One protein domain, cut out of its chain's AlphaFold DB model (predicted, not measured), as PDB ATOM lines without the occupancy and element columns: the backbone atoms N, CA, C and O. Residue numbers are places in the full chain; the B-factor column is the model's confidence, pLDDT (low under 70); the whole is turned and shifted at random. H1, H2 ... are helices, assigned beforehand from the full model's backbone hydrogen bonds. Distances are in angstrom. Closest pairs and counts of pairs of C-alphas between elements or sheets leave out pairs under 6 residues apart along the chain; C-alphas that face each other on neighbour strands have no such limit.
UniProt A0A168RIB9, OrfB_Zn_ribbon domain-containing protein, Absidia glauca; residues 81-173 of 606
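This is residues 81 to 173 of the 606 residues of the protein "OrfB_Zn_ribbon domain-containing protein" of Absidia glauca (UniProt A0A168RIB9). One long helix, H4, makes the long axis of an elongated model, and the end of a second helix, H3, packs on its middle stretch, the two spreading apart from there as a V toward the start of both. H1 lies crosswise on H3, and the short H2 sits near the starts of H3 and H4, at the wide end of the V; after H4 the last stretch, residues 162 to 173, folds back along it. The printed part has 93 residues with four named helices, in the order H1, H2, H3, H4, and no named strand, and its class is all helix. It is compact, with a radius of gyration of the C-alphas of 14.0 A, and spans 44 by 24 by 18 A.

Find C-alpha 137 at (279.933, 226.808, 193.579); from there H4, residues 137 to 161, runs 36.2 A to C-alpha 161 at (301.850, 201.002, 206.430). Look next at C-alpha 107 at (280.344, 230.740, 212.451), where H3, residues 107 to 122, begins its 22.6 A. H1 holds residues 89 to 96 and is 10.9 A long. H2, residues 100 to 103, is 5.2 A long.

Start at H4, which touches H3 with residues 143 to 151 alone, while H3 touches it with residues 117 to 122 alone. Their closest C-alphas, those of Ile 121 and Val 147, are 5.5 A apart. The two run the same way at a steep tilt of 37 degrees, only just beyond shallow. H3 also touches H1, with residues 114 to 118 alone; the closest C-alphas, those of Ala 92 and Ser 114, are 6.0 A apart. H1 and H3 are about perpendicular at 73 degrees, only just beyond steep. H1 and H4 are near each other, with 6 pairs of C-alphas within 10 A. H2 is close to but not clearly touching H4, where the closest C-alphas, those of Asp 101 and Leu 139, are 6.3 A apart. It stands likewise to H3, with the closest C-alphas, those of Phe 102 and Arg 110, 6.6 A apart. In the backbones of H1, H3 and H4 every O i to N i+4 pair is within hydrogen-bond range; H2 is too short for such a pair.

The two C-alphas farthest apart, those of Gly 106 and Gly 163, are 44.0 A apart, while those of Asp 81 and Ala 173, first and last printed, are 8.9 A apart. The printed part has no cut. The links H1 to H2 and H2 to H3 are tight; the link H3 to H4, residues 123 to 136, is long. The mean pLDDT of the printed part is 83.0, and residues 81 to 82 and 106 to 108 are under 70.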
ATOM      1  N   ASP A  81     306.305 207.601 210.874       65.12
ATOM      2  CA  ASP A  81     305.509 207.931 212.066       65.12
ATOM      3  C   ASP A  81     304.621 209.175 211.879       65.12
ATOM      4  O   ASP A  81     303.651 209.368 212.617       65.12
ATOM      5  N   ASP A  82     304.916 210.020 210.887       68.44
ATOM      6  CA  ASP A  82     304.149 211.231 210.590       68.44
ATOM      7  C   ASP A  82     302.930 210.960 209.685       68.44
ATOM      8  O   ASP A  82     302.109 211.859 209.455       68.44
ATOM      9  N   LEU A  83     302.764 209.724 209.200       80.44
ATOM     10  CA  LEU A  83     301.668 209.335 208.316       80.44
ATOM     11  C   LEU A  83     300.351 209.136 209.073       80.44
ATOM     12  O   LEU A  83     300.227 208.306 209.981       80.44
ATOM     13  N   ALA A  84     299.313 209.841 208.628       77.81
ATOM     14  CA  ALA A  84     297.973 209.733 209.186       77.81
ATOM     15  C   ALA A  84     297.023 208.968 208.250       77.81
ATOM     16  O   ALA A  84     297.092 209.084 207.031       77.81
ATOM     17  N   GLU A  85     296.082 208.233 208.843       83.31
ATOM     18  CA  GLU A  85     294.996 207.535 208.124       83.31
ATOM     19  C   GLU A  85     293.672 208.311 208.162       83.31
ATOM     20  O   GLU A  85     292.671 207.899 207.592       83.31
ATOM     21  N   ASN A  86     293.635 209.430 208.887       83.38
ATOM     22  CA  ASN A  86     292.430 210.221 209.094       83.38
ATOM     23  C   ASN A  86     292.771 211.706 209.238       83.38
ATOM     24  O   ASN A  86     293.767 212.074 209.866       83.38
ATOM     25  N   VAL A  87     291.878 212.578 208.768       83.06
ATOM     26  CA  VAL A  87     291.988 214.025 208.983       83.06
ATOM     27  C   VAL A  87     291.401 214.457 210.326       83.06
ATOM     28  O   VAL A  87     290.321 214.026 210.758       83.06
ATOM     29  N   SER A  88     292.091 215.380 210.996       77.94
ATOM     30  CA  SER A  88     291.635 215.963 212.259       77.94
ATOM     31  C   SER A  88     290.754 217.213 212.046       77.94
ATOM     32  O   SER A  88     290.766 217.820 210.970       77.94
ATOM     33  N   PRO A  89     290.008 217.659 213.080       71.00
ATOM     34  CA  PRO A  89     289.366 218.980 213.108       71.00
ATOM     35  C   PRO A  89     290.307 220.139 212.762       71.00
ATOM     36  O   PRO A  89     289.901 221.076 212.077       71.00
ATOM     37  N   TRP A  90     291.546 220.073 213.246       74.12
ATOM     38  CA  TRP A  90     292.531 221.145 213.136       74.12
ATOM     39  C   TRP A  90     293.138 221.212 211.744       74.12
ATOM     40  O   TRP A  90     293.252 222.306 211.199       74.12
ATOM     41  N   TRP A  91     293.425 220.055 211.141       85.75
ATOM     42  CA  TRP A  91     293.851 219.980 209.746       85.75
ATOM     43  C   TRP A  91     292.793 220.593 208.827       85.75
ATOM     44  O   TRP A  91     293.099 221.493 208.053       85.75
ATOM     45  N   ALA A  92     291.529 220.183 208.988       81.62
ATOM     46  CA  ALA A  92     290.438 220.686 208.158       81.62
ATOM     47  C   ALA A  92     290.259 222.199 208.311       81.62
ATOM     48  O   ALA A  92     290.043 222.892 207.332       81.62
ATOM     49  N   TYR A  93     290.371 222.736 209.528       77.06
ATOM     50  CA  TYR A  93     290.359 224.187 209.709       77.06
ATOM     51  C   TYR A  93     291.570 224.863 209.049       77.06
ATOM     52  O   TYR A  93     291.408 225.915 208.445       77.06
ATOM     53  N   GLY A  94     292.756 224.256 209.133       78.12
ATOM     54  CA  GLY A  94     293.986 224.755 208.518       78.12
ATOM     55  C   GLY A  94     293.908 224.889 206.996       78.12
ATOM     56  O   GLY A  94     294.448 225.854 206.477       78.12
ATOM     57  N   GLN A  95     293.196 223.985 206.316       85.25
ATOM     58  CA  GLN A  95     292.956 224.070 204.867       85.25
ATOM     59  C   GLN A  95     291.924 225.142 204.487       85.25
ATOM     60  O   GLN A  95     291.927 225.645 203.373       85.25
ATOM     61  N   LEU A  96     291.012 225.476 205.404       84.38
ATOM     62  CA  LEU A  96     289.864 226.340 205.114       84.38
ATOM     63  C   LEU A  96     290.064 227.792 205.547       84.38
ATOM     64  O   LEU A  96     289.419 228.681 205.007       84.38
ATOM     65  N   LYS A  97     290.900 228.036 206.559       80.62
ATOM     66  CA  LYS A  97     291.011 229.334 207.245       80.62
ATOM     67  C   LYS A  97     291.428 230.500 206.341       80.62
ATOM     68  O   LYS A  97     291.112 231.629 206.699       80.62
ATOM     69  N   ASP A  98     292.090 230.212 205.222       81.38
ATOM     70  CA  ASP A  98     292.634 231.208 204.297       81.38
ATOM     71  C   ASP A  98     291.791 231.322 203.006       81.38
ATOM     72  O   ASP A  98     292.140 232.084 202.116       81.38
ATOM     73  N   LEU A  99     290.676 230.583 202.892       83.06
ATOM     74  CA  LEU A  99     289.751 230.697 201.758       83.06
ATOM     75  C   LEU A  99     288.754 231.838 202.004       83.06
ATOM     76  O   LEU A  99     287.966 231.779 202.956       83.06
ATOM     77  N   ASP A 100     288.730 232.834 201.121       83.19
ATOM     78  CA  ASP A 100     287.845 234.006 201.227       83.19
ATOM     79  C   ASP A 100     286.364 233.607 201.332       83.19
ATOM     80  O   ASP A 100     285.659 234.010 202.263       83.19
ATOM     81  N   ASP A 101     285.921 232.680 200.480       83.75
ATOM     82  CA  ASP A 101     284.564 232.125 200.508       83.75
ATOM     83  C   ASP A 101     284.229 231.374 201.797       83.75
ATOM     84  O   ASP A 101     283.067 231.284 202.186       83.75
ATOM     85  N   PHE A 102     285.221 230.807 202.486       82.31
ATOM     86  CA  PHE A 102     284.993 230.162 203.774       82.31
ATOM     87  C   PHE A 102     284.927 231.188 204.905       82.31
ATOM     88  O   PHE A 102     284.117 231.038 205.828       82.31
ATOM     89  N   THR A 103     285.772 232.222 204.869       82.75
ATOM     90  CA  THR A 103     285.813 233.258 205.911       82.75
ATOM     91  C   THR A 103     284.581 234.161 205.876       82.75
ATOM     92  O   THR A 103     284.128 234.583 206.947       82.75
ATOM     93  N   SER A 104     283.961 234.345 204.708       78.19
ATOM     94  CA  SER A 104     282.692 235.067 204.539       78.19
ATOM     95  C   SER A 104     281.484 234.350 205.172       78.19
ATOM     96  O   SER A 104     280.505 234.992 205.561       78.19
ATOM     97  N   LEU A 105     281.553 233.026 205.378       76.44
ATOM     98  CA  LEU A 105     280.476 232.250 206.006       76.44
ATOM     99  C   LEU A 105     280.310 232.558 207.502       76.44
ATOM    100  O   LEU A 105     281.269 232.727 208.262       76.44
ATOM    101  N   GLY A 106     279.069 232.468 207.988       67.38
ATOM    102  CA  GLY A 106     278.771 232.579 209.415       67.38
ATOM    103  C   GLY A 106     279.397 231.449 210.247       67.38
ATOM    104  O   GLY A 106     279.548 230.311 209.797       67.38
ATOM    105  N   LYS A 107     279.688 231.705 211.534       60.03
ATOM    106  CA  LYS A 107     280.344 230.740 212.451       60.03
ATOM    107  C   LYS A 107     279.717 229.337 212.436       60.03
ATOM    108  O   LYS A 107     280.435 228.338 212.485       60.03
ATOM    109  N   ARG A 108     278.381 229.242 212.389       60.22
ATOM    110  CA  ARG A 108     277.660 227.955 212.367       60.22
ATOM    111  C   ARG A 108     277.829 227.230 211.029       60.22
ATOM    112  O   ARG A 108     277.970 226.011 211.043       60.22
ATOM    113  N   GLN A 109     277.841 227.959 209.914       70.56
ATOM    114  CA  GLN A 109     278.096 227.411 208.579       70.56
ATOM    115  C   GLN A 109     279.540 226.919 208.473       70.56
ATOM    116  O   GLN A 109     279.729 225.742 208.185       70.56
ATOM    117  N   ARG A 110     280.534 227.727 208.875       78.00
ATOM    118  CA  ARG A 110     281.954 227.318 208.925       78.00
ATOM    119  C   ARG A 110     282.171 226.013 209.692       78.00
ATOM    120  O   ARG A 110     282.846 225.102 209.223       78.00
ATOM    121  N   GLN A 111     281.542 225.880 210.862       70.62
ATOM    122  CA  GLN A 111     281.610 224.641 211.644       70.62
ATOM    123  C   GLN A 111     280.957 223.445 210.947       70.62
ATOM    124  O   GLN A 111     281.426 222.321 211.108       70.62
ATOM    125  N   LYS A 112     279.843 223.645 210.234       75.06
ATOM    126  CA  LYS A 112     279.183 222.563 209.499       75.06
ATOM    127  C   LYS A 112     280.015 222.139 208.281       75.06
ATOM    128  O   LYS A 112     280.197 220.941 208.110       75.06
ATOM    129  N   VAL A 113     280.583 223.085 207.531       82.81
ATOM    130  CA  VAL A 113     281.478 222.819 206.387       82.81
ATOM    131  C   VAL A 113     282.706 222.029 206.829       82.81
ATOM    132  O   VAL A 113     282.950 220.946 206.313       82.81
ATOM    133  N   SER A 114     283.407 222.484 207.875       85.44
ATOM    134  CA  SER A 114     284.562 221.763 208.436       85.44
ATOM    135  C   SER A 114     284.206 220.342 208.908       85.44
ATOM    136  O   SER A 114     284.991 219.410 208.730       85.44
ATOM    137  N   ARG A 115     283.011 220.137 209.488       80.62
ATOM    138  CA  ARG A 115     282.535 218.793 209.864       80.62
ATOM    139  C   ARG A 115     282.233 217.923 208.645       80.62
ATOM    140  O   ARG A 115     282.609 216.757 208.667       80.62
ATOM    141  N   GLN A 116     281.573 218.466 207.622       85.38
ATOM    142  CA  GLN A 116     281.246 217.726 206.401       85.38
ATOM    143  C   GLN A 116     282.496 217.351 205.618       85.38
ATOM    144  O   GLN A 116     282.636 216.181 205.296       85.38
ATOM    145  N   LEU A 117     283.442 218.277 205.435       87.56
ATOM    146  CA  LEU A 117     284.736 218.001 204.802       87.56
ATOM    147  C   LEU A 117     285.419 216.790 205.452       87.56
ATOM    148  O   LEU A 117     285.776 215.825 204.787       87.56
ATOM    149  N   ARG A 118     285.516 216.798 206.784       90.69
ATOM    150  CA  ARG A 118     286.107 215.688 207.540       90.69
ATOM    151  C   ARG A 118     285.326 214.393 207.438       90.69
ATOM    152  O   ARG A 118     285.933 213.335 207.368       90.69
ATOM    153  N   SER A 119     283.998 214.471 207.507       85.50
ATOM    154  CA  SER A 119     283.146 213.291 207.389       85.50
ATOM    155  C   SER A 119     283.301 212.656 206.017       85.50
ATOM    156  O   SER A 119     283.428 211.446 205.941       85.50
ATOM    157  N   GLN A 120     283.344 213.469 204.961       86.19
ATOM    158  CA  GLN A 120     283.546 212.992 203.601       86.19
ATOM    159  C   GLN A 120     284.933 212.355 203.447       86.19
ATOM    160  O   GLN A 120     285.034 211.304 202.833       86.19
ATOM    161  N   ILE A 121     285.994 212.908 204.036       88.44
ATOM    162  CA  ILE A 121     287.331 212.295 203.942       88.44
ATOM    163  C   ILE A 121     287.426 210.998 204.759       88.44
ATOM    164  O   ILE A 121     287.818 209.975 204.214       88.44
ATOM    165  N   ASN A 122     287.049 211.027 206.041       86.81
ATOM    166  CA  ASN A 122     287.279 209.902 206.960       86.81
ATOM    167  C   ASN A 122     286.247 208.773 206.826       86.81
ATOM    168  O   ASN A 122     286.553 207.634 207.143       86.81
ATOM    169  N   ASN A 123     285.017 209.089 206.411       85.44
ATOM    170  CA  ASN A 123     283.919 208.130 206.272       85.44
ATOM    171  C   ASN A 123     283.298 208.275 204.871       85.44
ATOM    172  O   ASN A 123     282.218 208.860 204.733       85.44
ATOM    173  N   PRO A 124     283.993 207.825 203.815       81.00
ATOM    174  CA  PRO A 124     283.525 208.003 202.450       81.00
ATOM    175  C   PRO A 124     282.231 207.219 202.197       81.00
ATOM    176  O   PRO A 124     282.216 205.994 202.243       81.00
ATOM    177  N   VAL A 125     281.145 207.927 201.877       78.06
ATOM    178  CA  VAL A 125     279.894 207.333 201.377       78.06
ATOM    179  C   VAL A 125     279.889 207.483 199.857       78.06
ATOM    180  O   VAL A 125     279.247 208.373 199.305       78.06
ATOM    181  N   GLY A 126     280.693 206.657 199.185       77.31
ATOM    182  CA  GLY A 126     280.857 206.677 197.729       77.31
ATOM    183  C   GLY A 126     281.968 207.604 197.199       77.31
ATOM    184  O   GLY A 126     282.642 208.309 197.965       77.31
ATOM    185  N   PRO A 127     282.192 207.588 195.870       74.56
ATOM    186  CA  PRO A 127     283.318 208.276 195.234       74.56
ATOM    187  C   PRO A 127     283.150 209.798 195.239       74.56
ATOM    188  O   PRO A 127     284.126 210.523 195.421       74.56
ATOM    189  N   THR A 128     281.914 210.284 195.117       80.75
ATOM    190  CA  THR A 128     281.617 211.711 194.993       80.75
ATOM    191  C   THR A 128     281.337 212.342 196.360       80.75
ATOM    192  O   THR A 128     280.435 211.888 197.070       80.75
ATOM    193  N   PRO A 129     282.067 213.398 196.759       84.94
ATOM    194  CA  PRO A 129     281.799 214.104 198.005       84.94
ATOM    195  C   PRO A 129     280.472 214.868 197.936       84.94
ATOM    196  O   PRO A 129     280.195 215.582 196.977       84.94
ATOM    197  N   THR A 130     279.655 214.753 198.984       82.56
ATOM    198  CA  THR A 130     278.357 215.436 199.073       82.56
ATOM    199  C   THR A 130     278.318 216.434 200.231       82.56
ATOM    200  O   THR A 130     278.546 216.100 201.397       82.56
ATOM    201  N   PHE A 131     277.994 217.691 199.919       82.62
ATOM    202  CA  PHE A 131     277.822 218.761 200.903       82.62
ATOM    203  C   PHE A 131     276.349 219.166 200.964       82.62
ATOM    204  O   PHE A 131     275.829 219.776 200.037       82.62
ATOM    205  N   THR A 132     275.658 218.848 202.063       79.12
ATOM    206  CA  THR A 132     274.219 219.162 202.219       79.12
ATOM    207  C   THR A 132     273.946 220.628 202.573       79.12
ATOM    208  O   THR A 132     272.799 221.033 202.743       79.12
ATOM    209  N   ILE A 133     274.998 221.430 202.744       76.06
ATOM    210  CA  ILE A 133     274.901 222.855 203.063       76.06
ATOM    211  C   ILE A 133     274.904 223.644 201.745       76.06
ATOM    212  O   ILE A 133     275.700 223.321 200.862       76.06
ATOM    213  N   PRO A 134     274.088 224.705 201.612       77.81
ATOM    214  CA  PRO A 134     274.226 225.648 200.507       77.81
ATOM    215  C   PRO A 134     275.603 226.321 200.587       77.81
ATOM    216  O   PRO A 134     275.904 226.984 201.583       77.81
ATOM    217  N   LEU A 135     276.436 226.113 199.570       84.44
ATOM    218  CA  LEU A 135     277.776 226.684 199.439       84.44
ATOM    219  C   LEU A 135     277.902 227.373 198.075       84.44
ATOM    220  O   LEU A 135     277.238 226.914 197.138       84.44
ATOM    221  N   PRO A 136     278.738 228.423 197.964       87.62
ATOM    222  CA  PRO A 136     279.185 228.937 196.675       87.62
ATOM    223  C   PRO A 136     279.748 227.805 195.812       87.62
ATOM    224  O   PRO A 136     280.356 226.869 196.342       87.62
ATOM    225  N   GLU A 137     279.520 227.872 194.501       86.94
ATOM    226  CA  GLU A 137     279.933 226.808 193.579       86.94
ATOM    227  C   GLU A 137     281.457 226.636 193.568       86.94
ATOM    228  O   GLU A 137     281.949 225.513 193.646       86.94
ATOM    229  N   GLU A 138     282.201 227.743 193.608       87.12
ATOM    230  CA  GLU A 138     283.665 227.736 193.676       87.12
ATOM    231  C   GLU A 138     284.170 227.038 194.945       87.12
ATOM    232  O   GLU A 138     284.953 226.088 194.871       87.12
ATOM    233  N   LEU A 139     283.645 227.412 196.117       86.62
ATOM    234  CA  LEU A 139     283.975 226.734 197.371       86.62
ATOM    235  C   LEU A 139     283.602 225.243 197.339       86.62
ATOM    236  O   LEU A 139     284.353 224.410 197.846       86.62
ATOM    237  N   ARG A 140     282.456 224.877 196.752       89.62
ATOM    238  CA  ARG A 140     282.037 223.472 196.612       89.62
ATOM    239  C   ARG A 140     283.012 222.679 195.741       89.62
ATOM    240  O   ARG A 140     283.336 221.546 196.107       89.62
ATOM    241  N   ALA A 141     283.485 223.259 194.642       89.62
ATOM    242  CA  ALA A 141     284.463 222.636 193.760       89.62
ATOM    243  C   ALA A 141     285.795 222.417 194.492       89.62
ATOM    244  O   ALA A 141     286.269 221.283 194.568       89.62
ATOM    245  N   VAL A 142     286.328 223.458 195.145       91.38
ATOM    246  CA  VAL A 142     287.581 223.389 195.925       91.38
ATOM    247  C   VAL A 142     287.504 222.314 197.010       91.38
ATOM    248  O   VAL A 142     288.404 221.485 197.147       91.38
ATOM    249  N   LEU A 143     286.406 222.287 197.770       91.00
ATOM    250  CA  LEU A 143     286.193 221.284 198.812       91.00
ATOM    251  C   LEU A 143     286.100 219.866 198.246       91.00
ATOM    252  O   LEU A 143     286.583 218.930 198.882       91.00
ATOM    253  N   SER A 144     285.464 219.694 197.089       91.62
ATOM    254  CA  SER A 144     285.302 218.381 196.465       91.62
ATOM    255  C   SER A 144     286.641 217.819 195.995       91.62
ATOM    256  O   SER A 144     286.960 216.676 196.324       91.62
ATOM    257  N   THR A 145     287.459 218.638 195.331       93.06
ATOM    258  CA  THR A 145     288.830 218.283 194.936       93.06
ATOM    259  C   THR A 145     289.672 217.924 196.156       93.06
ATOM    260  O   THR A 145     290.245 216.837 196.213       93.06
ATOM    261  N   LEU A 146     289.632 218.758 197.202       92.00
ATOM    262  CA  LEU A 146     290.363 218.507 198.444       92.00
ATOM    263  C   LEU A 146     289.981 217.162 199.085       92.00
ATOM    264  O   LEU A 146     290.852 216.464 199.604       92.00
ATOM    265  N   VAL A 147     288.697 216.780 199.060       92.00
ATOM    266  CA  VAL A 147     288.257 215.471 199.570       92.00
ATOM    267  C   VAL A 147     288.883 214.334 198.768       92.00
ATOM    268  O   VAL A 147     289.411 213.398 199.368       92.00
ATOM    269  N   VAL A 148     288.800 214.392 197.438       92.56
ATOM    270  CA  VAL A 148     289.279 213.321 196.553       92.56
ATOM    271  C   VAL A 148     290.792 213.145 196.686       92.56
ATOM    272  O   VAL A 148     291.251 212.029 196.937       92.56
ATOM    273  N   ASP A 149     291.547 214.240 196.632       91.94
ATOM    274  CA  ASP A 149     293.007 214.210 196.735       91.94
ATOM    275  C   ASP A 149     293.457 213.688 198.100       91.94
ATOM    276  O   ASP A 149     294.309 212.805 198.196       91.94
ATOM    277  N   THR A 150     292.822 214.157 199.178       92.06
ATOM    278  CA  THR A 150     293.184 213.715 200.531       92.06
ATOM    279  C   THR A 150     292.845 212.242 200.755       92.06
ATOM    280  O   THR A 150     293.629 211.529 201.380       92.06
ATOM    281  N   ARG A 151     291.717 211.746 200.223       92.44
ATOM    282  CA  ARG A 151     291.378 210.311 200.268       92.44
ATOM    283  C   ARG A 151     292.441 209.468 199.554       92.44
ATOM    284  O   ARG A 151     292.807 208.415 200.070       92.44
ATOM    285  N   LYS A 152     292.966 209.937 198.415       91.75
ATOM    286  CA  LYS A 152     294.049 209.263 197.679       91.75
ATOM    287  C   LYS A 152     295.341 209.206 198.499       91.75
ATOM    288  O   LYS A 152     295.919 208.132 198.639       91.75
ATOM    289  N   LEU A 153     295.750 210.329 199.092       91.12
ATOM    290  CA  LEU A 153     296.933 210.388 199.960       91.12
ATOM    291  C   LEU A 153     296.790 209.479 201.194       91.12
ATOM    292  O   LEU A 153     297.746 208.819 201.591       91.12
ATOM    293  N   ILE A 154     295.596 209.412 201.794       90.38
ATOM    294  CA  ILE A 154     295.311 208.520 202.929       90.38
ATOM    295  C   ILE A 154     295.390 207.052 202.505       90.38
ATOM    296  O   ILE A 154     296.008 206.258 203.208       90.38
ATOM    297  N   ALA A 155     294.819 206.690 201.354       89.56
ATOM    298  CA  ALA A 155     294.907 205.329 200.833       89.56
ATOM    299  C   ALA A 155     296.369 204.906 200.607       89.56
ATOM    300  O   ALA A 155     296.750 203.791 200.958       89.56
ATOM    301  N   ASN A 156     297.202 205.814 200.096       90.25
ATOM    302  CA  ASN A 156     298.644 205.607 199.961       90.25
ATOM    303  C   ASN A 156     299.338 205.416 201.319       90.25
ATOM    304  O   ASN A 156     300.115 204.474 201.460       90.25
ATOM    305  N   SER A 157     299.002 206.225 202.335       87.38
ATOM    306  CA  SER A 157     299.494 206.024 203.708       87.38
ATOM    307  C   SER A 157     299.145 204.635 204.246       87.38
ATOM    308  O   SER A 157     299.998 203.979 204.839       87.38
ATOM    309  N   THR A 158     297.905 204.177 204.050       86.88
ATOM    310  CA  THR A 158     297.461 202.849 204.502       86.88
ATOM    311  C   THR A 158     298.242 201.738 203.808       86.88
ATOM    312  O   THR A 158     298.704 200.820 204.479       86.88
ATOM    313  N   ARG A 159     298.446 201.848 202.490       85.38
ATOM    314  CA  ARG A 159     299.222 200.884 201.697       85.38
ATOM    315  C   ARG A 159     300.687 200.815 202.126       85.38
ATOM    316  O   ARG A 159     301.224 199.727 202.313       85.38
ATOM    317  N   LEU A 160     301.319 201.970 202.336       86.00
ATOM    318  CA  LEU A 160     302.701 202.031 202.810       86.00
ATOM    319  C   LEU A 160     302.842 201.386 204.198       86.00
ATOM    320  O   LEU A 160     303.770 200.617 204.434       86.00
ATOM    321  N   LYS A 161     301.887 201.637 205.103       81.56
ATOM    322  CA  LYS A 161     301.850 201.002 206.430       81.56
ATOM    323  C   LYS A 161     301.605 199.494 206.380       81.56
ATOM    324  O   LYS A 161     302.100 198.786 207.250       81.56
ATOM    325  N   SER A 162     300.876 198.996 205.380       83.00
ATOM    326  CA  SER A 162     300.683 197.557 205.162       83.00
ATOM    327  C   SER A 162     301.856 196.872 204.448       83.00
ATOM    328  O   SER A 162     301.791 195.666 204.230       83.00
ATOM    329  N   GLY A 163     302.923 197.607 204.110       81.06
ATOM    330  CA  GLY A 163     304.151 197.062 203.523       81.06
ATOM    331  C   GLY A 163     304.288 197.219 202.004       81.06
ATOM    332  O   GLY A 163     305.248 196.695 201.440       81.06
ATOM    333  N   ASP A 164     303.382 197.940 201.333       85.19
ATOM    334  CA  ASP A 164     303.526 198.254 199.904       85.19
ATOM    335  C   ASP A 164     304.628 199.303 199.675       85.19
ATOM    336  O   ASP A 164     304.829 200.213 200.480       85.19
ATOM    337  N   GLN A 165     305.287 199.255 198.512       84.38
ATOM    338  CA  GLN A 165     306.203 200.317 198.088       84.38
ATOM    339  C   GLN A 165     305.426 201.511 197.522       84.38
ATOM    340  O   GLN A 165     304.994 201.505 196.369       84.38
ATOM    341  N   VAL A 166     305.263 202.549 198.342       85.62
ATOM    342  CA  VAL A 166     304.687 203.843 197.953       85.62
ATOM    343  C   VAL A 166     305.649 204.961 198.374       85.62
ATOM    344  O   VAL A 166     306.140 204.929 199.503       85.62
ATOM    345  N   PRO A 167     305.943 205.957 197.516       85.00
ATOM    346  CA  PRO A 167     306.767 207.098 197.905       85.00
ATOM    347  C   PRO A 167     306.167 207.855 199.097       85.00
ATOM    348  O   PRO A 167     304.969 208.141 199.134       85.00
ATOM    349  N   LEU A 168     307.010 208.240 200.058       80.44
ATOM    350  CA  LEU A 168     306.562 208.918 201.279       80.44
ATOM    351  C   LEU A 168     305.902 210.282 200.994       80.44
ATOM    352  O   LEU A 168     304.972 210.678 201.690       80.44
ATOM    353  N   ASN A 169     306.327 210.953 199.919       82.75
ATOM    354  CA  ASN A 169     305.757 212.223 199.457       82.75
ATOM    355  C   ASN A 169     304.336 212.086 198.884       82.75
ATOM    356  O   ASN A 169     303.597 213.067 198.860       82.75
ATOM    357  N   ASP A 170     303.937 210.877 198.477       85.88
ATOM    358  CA  ASP A 170     302.595 210.580 197.960       85.88
ATOM    359  C   ASP A 170     301.639 210.097 199.062       85.88
ATOM    360  O   ASP A 170     300.505 209.692 198.782       85.88
ATOM    361  N   CYS A 171     302.090 210.115 200.318       87.25
ATOM    362  CA  CYS A 171     301.316 209.716 201.483       87.25
ATOM    363  C   CYS A 171     300.781 210.939 202.239       87.25
ATOM    364  O   CYS A 171     301.326 212.044 202.202       87.25
ATOM    365  N   PHE A 172     299.689 210.749 202.973       90.25
ATOM    366  CA  PHE A 172     299.118 211.795 203.810       90.25
ATOM    367  C   PHE A 172     299.941 212.002 205.094       90.25
ATOM    368  O   PHE A 172     299.736 211.309 206.094       90.25
ATOM    369  N   ALA A 173     300.827 213.003 205.072       83.62
ATOM    370  CA  ALA A 173     301.665 213.430 206.197       83.62
ATOM    371  C   ALA A 173     301.275 214.842 206.697       83.62
ATOM    372  O   ALA A 173     301.919 215.842 206.363       83.62
TER     373      ALA A 173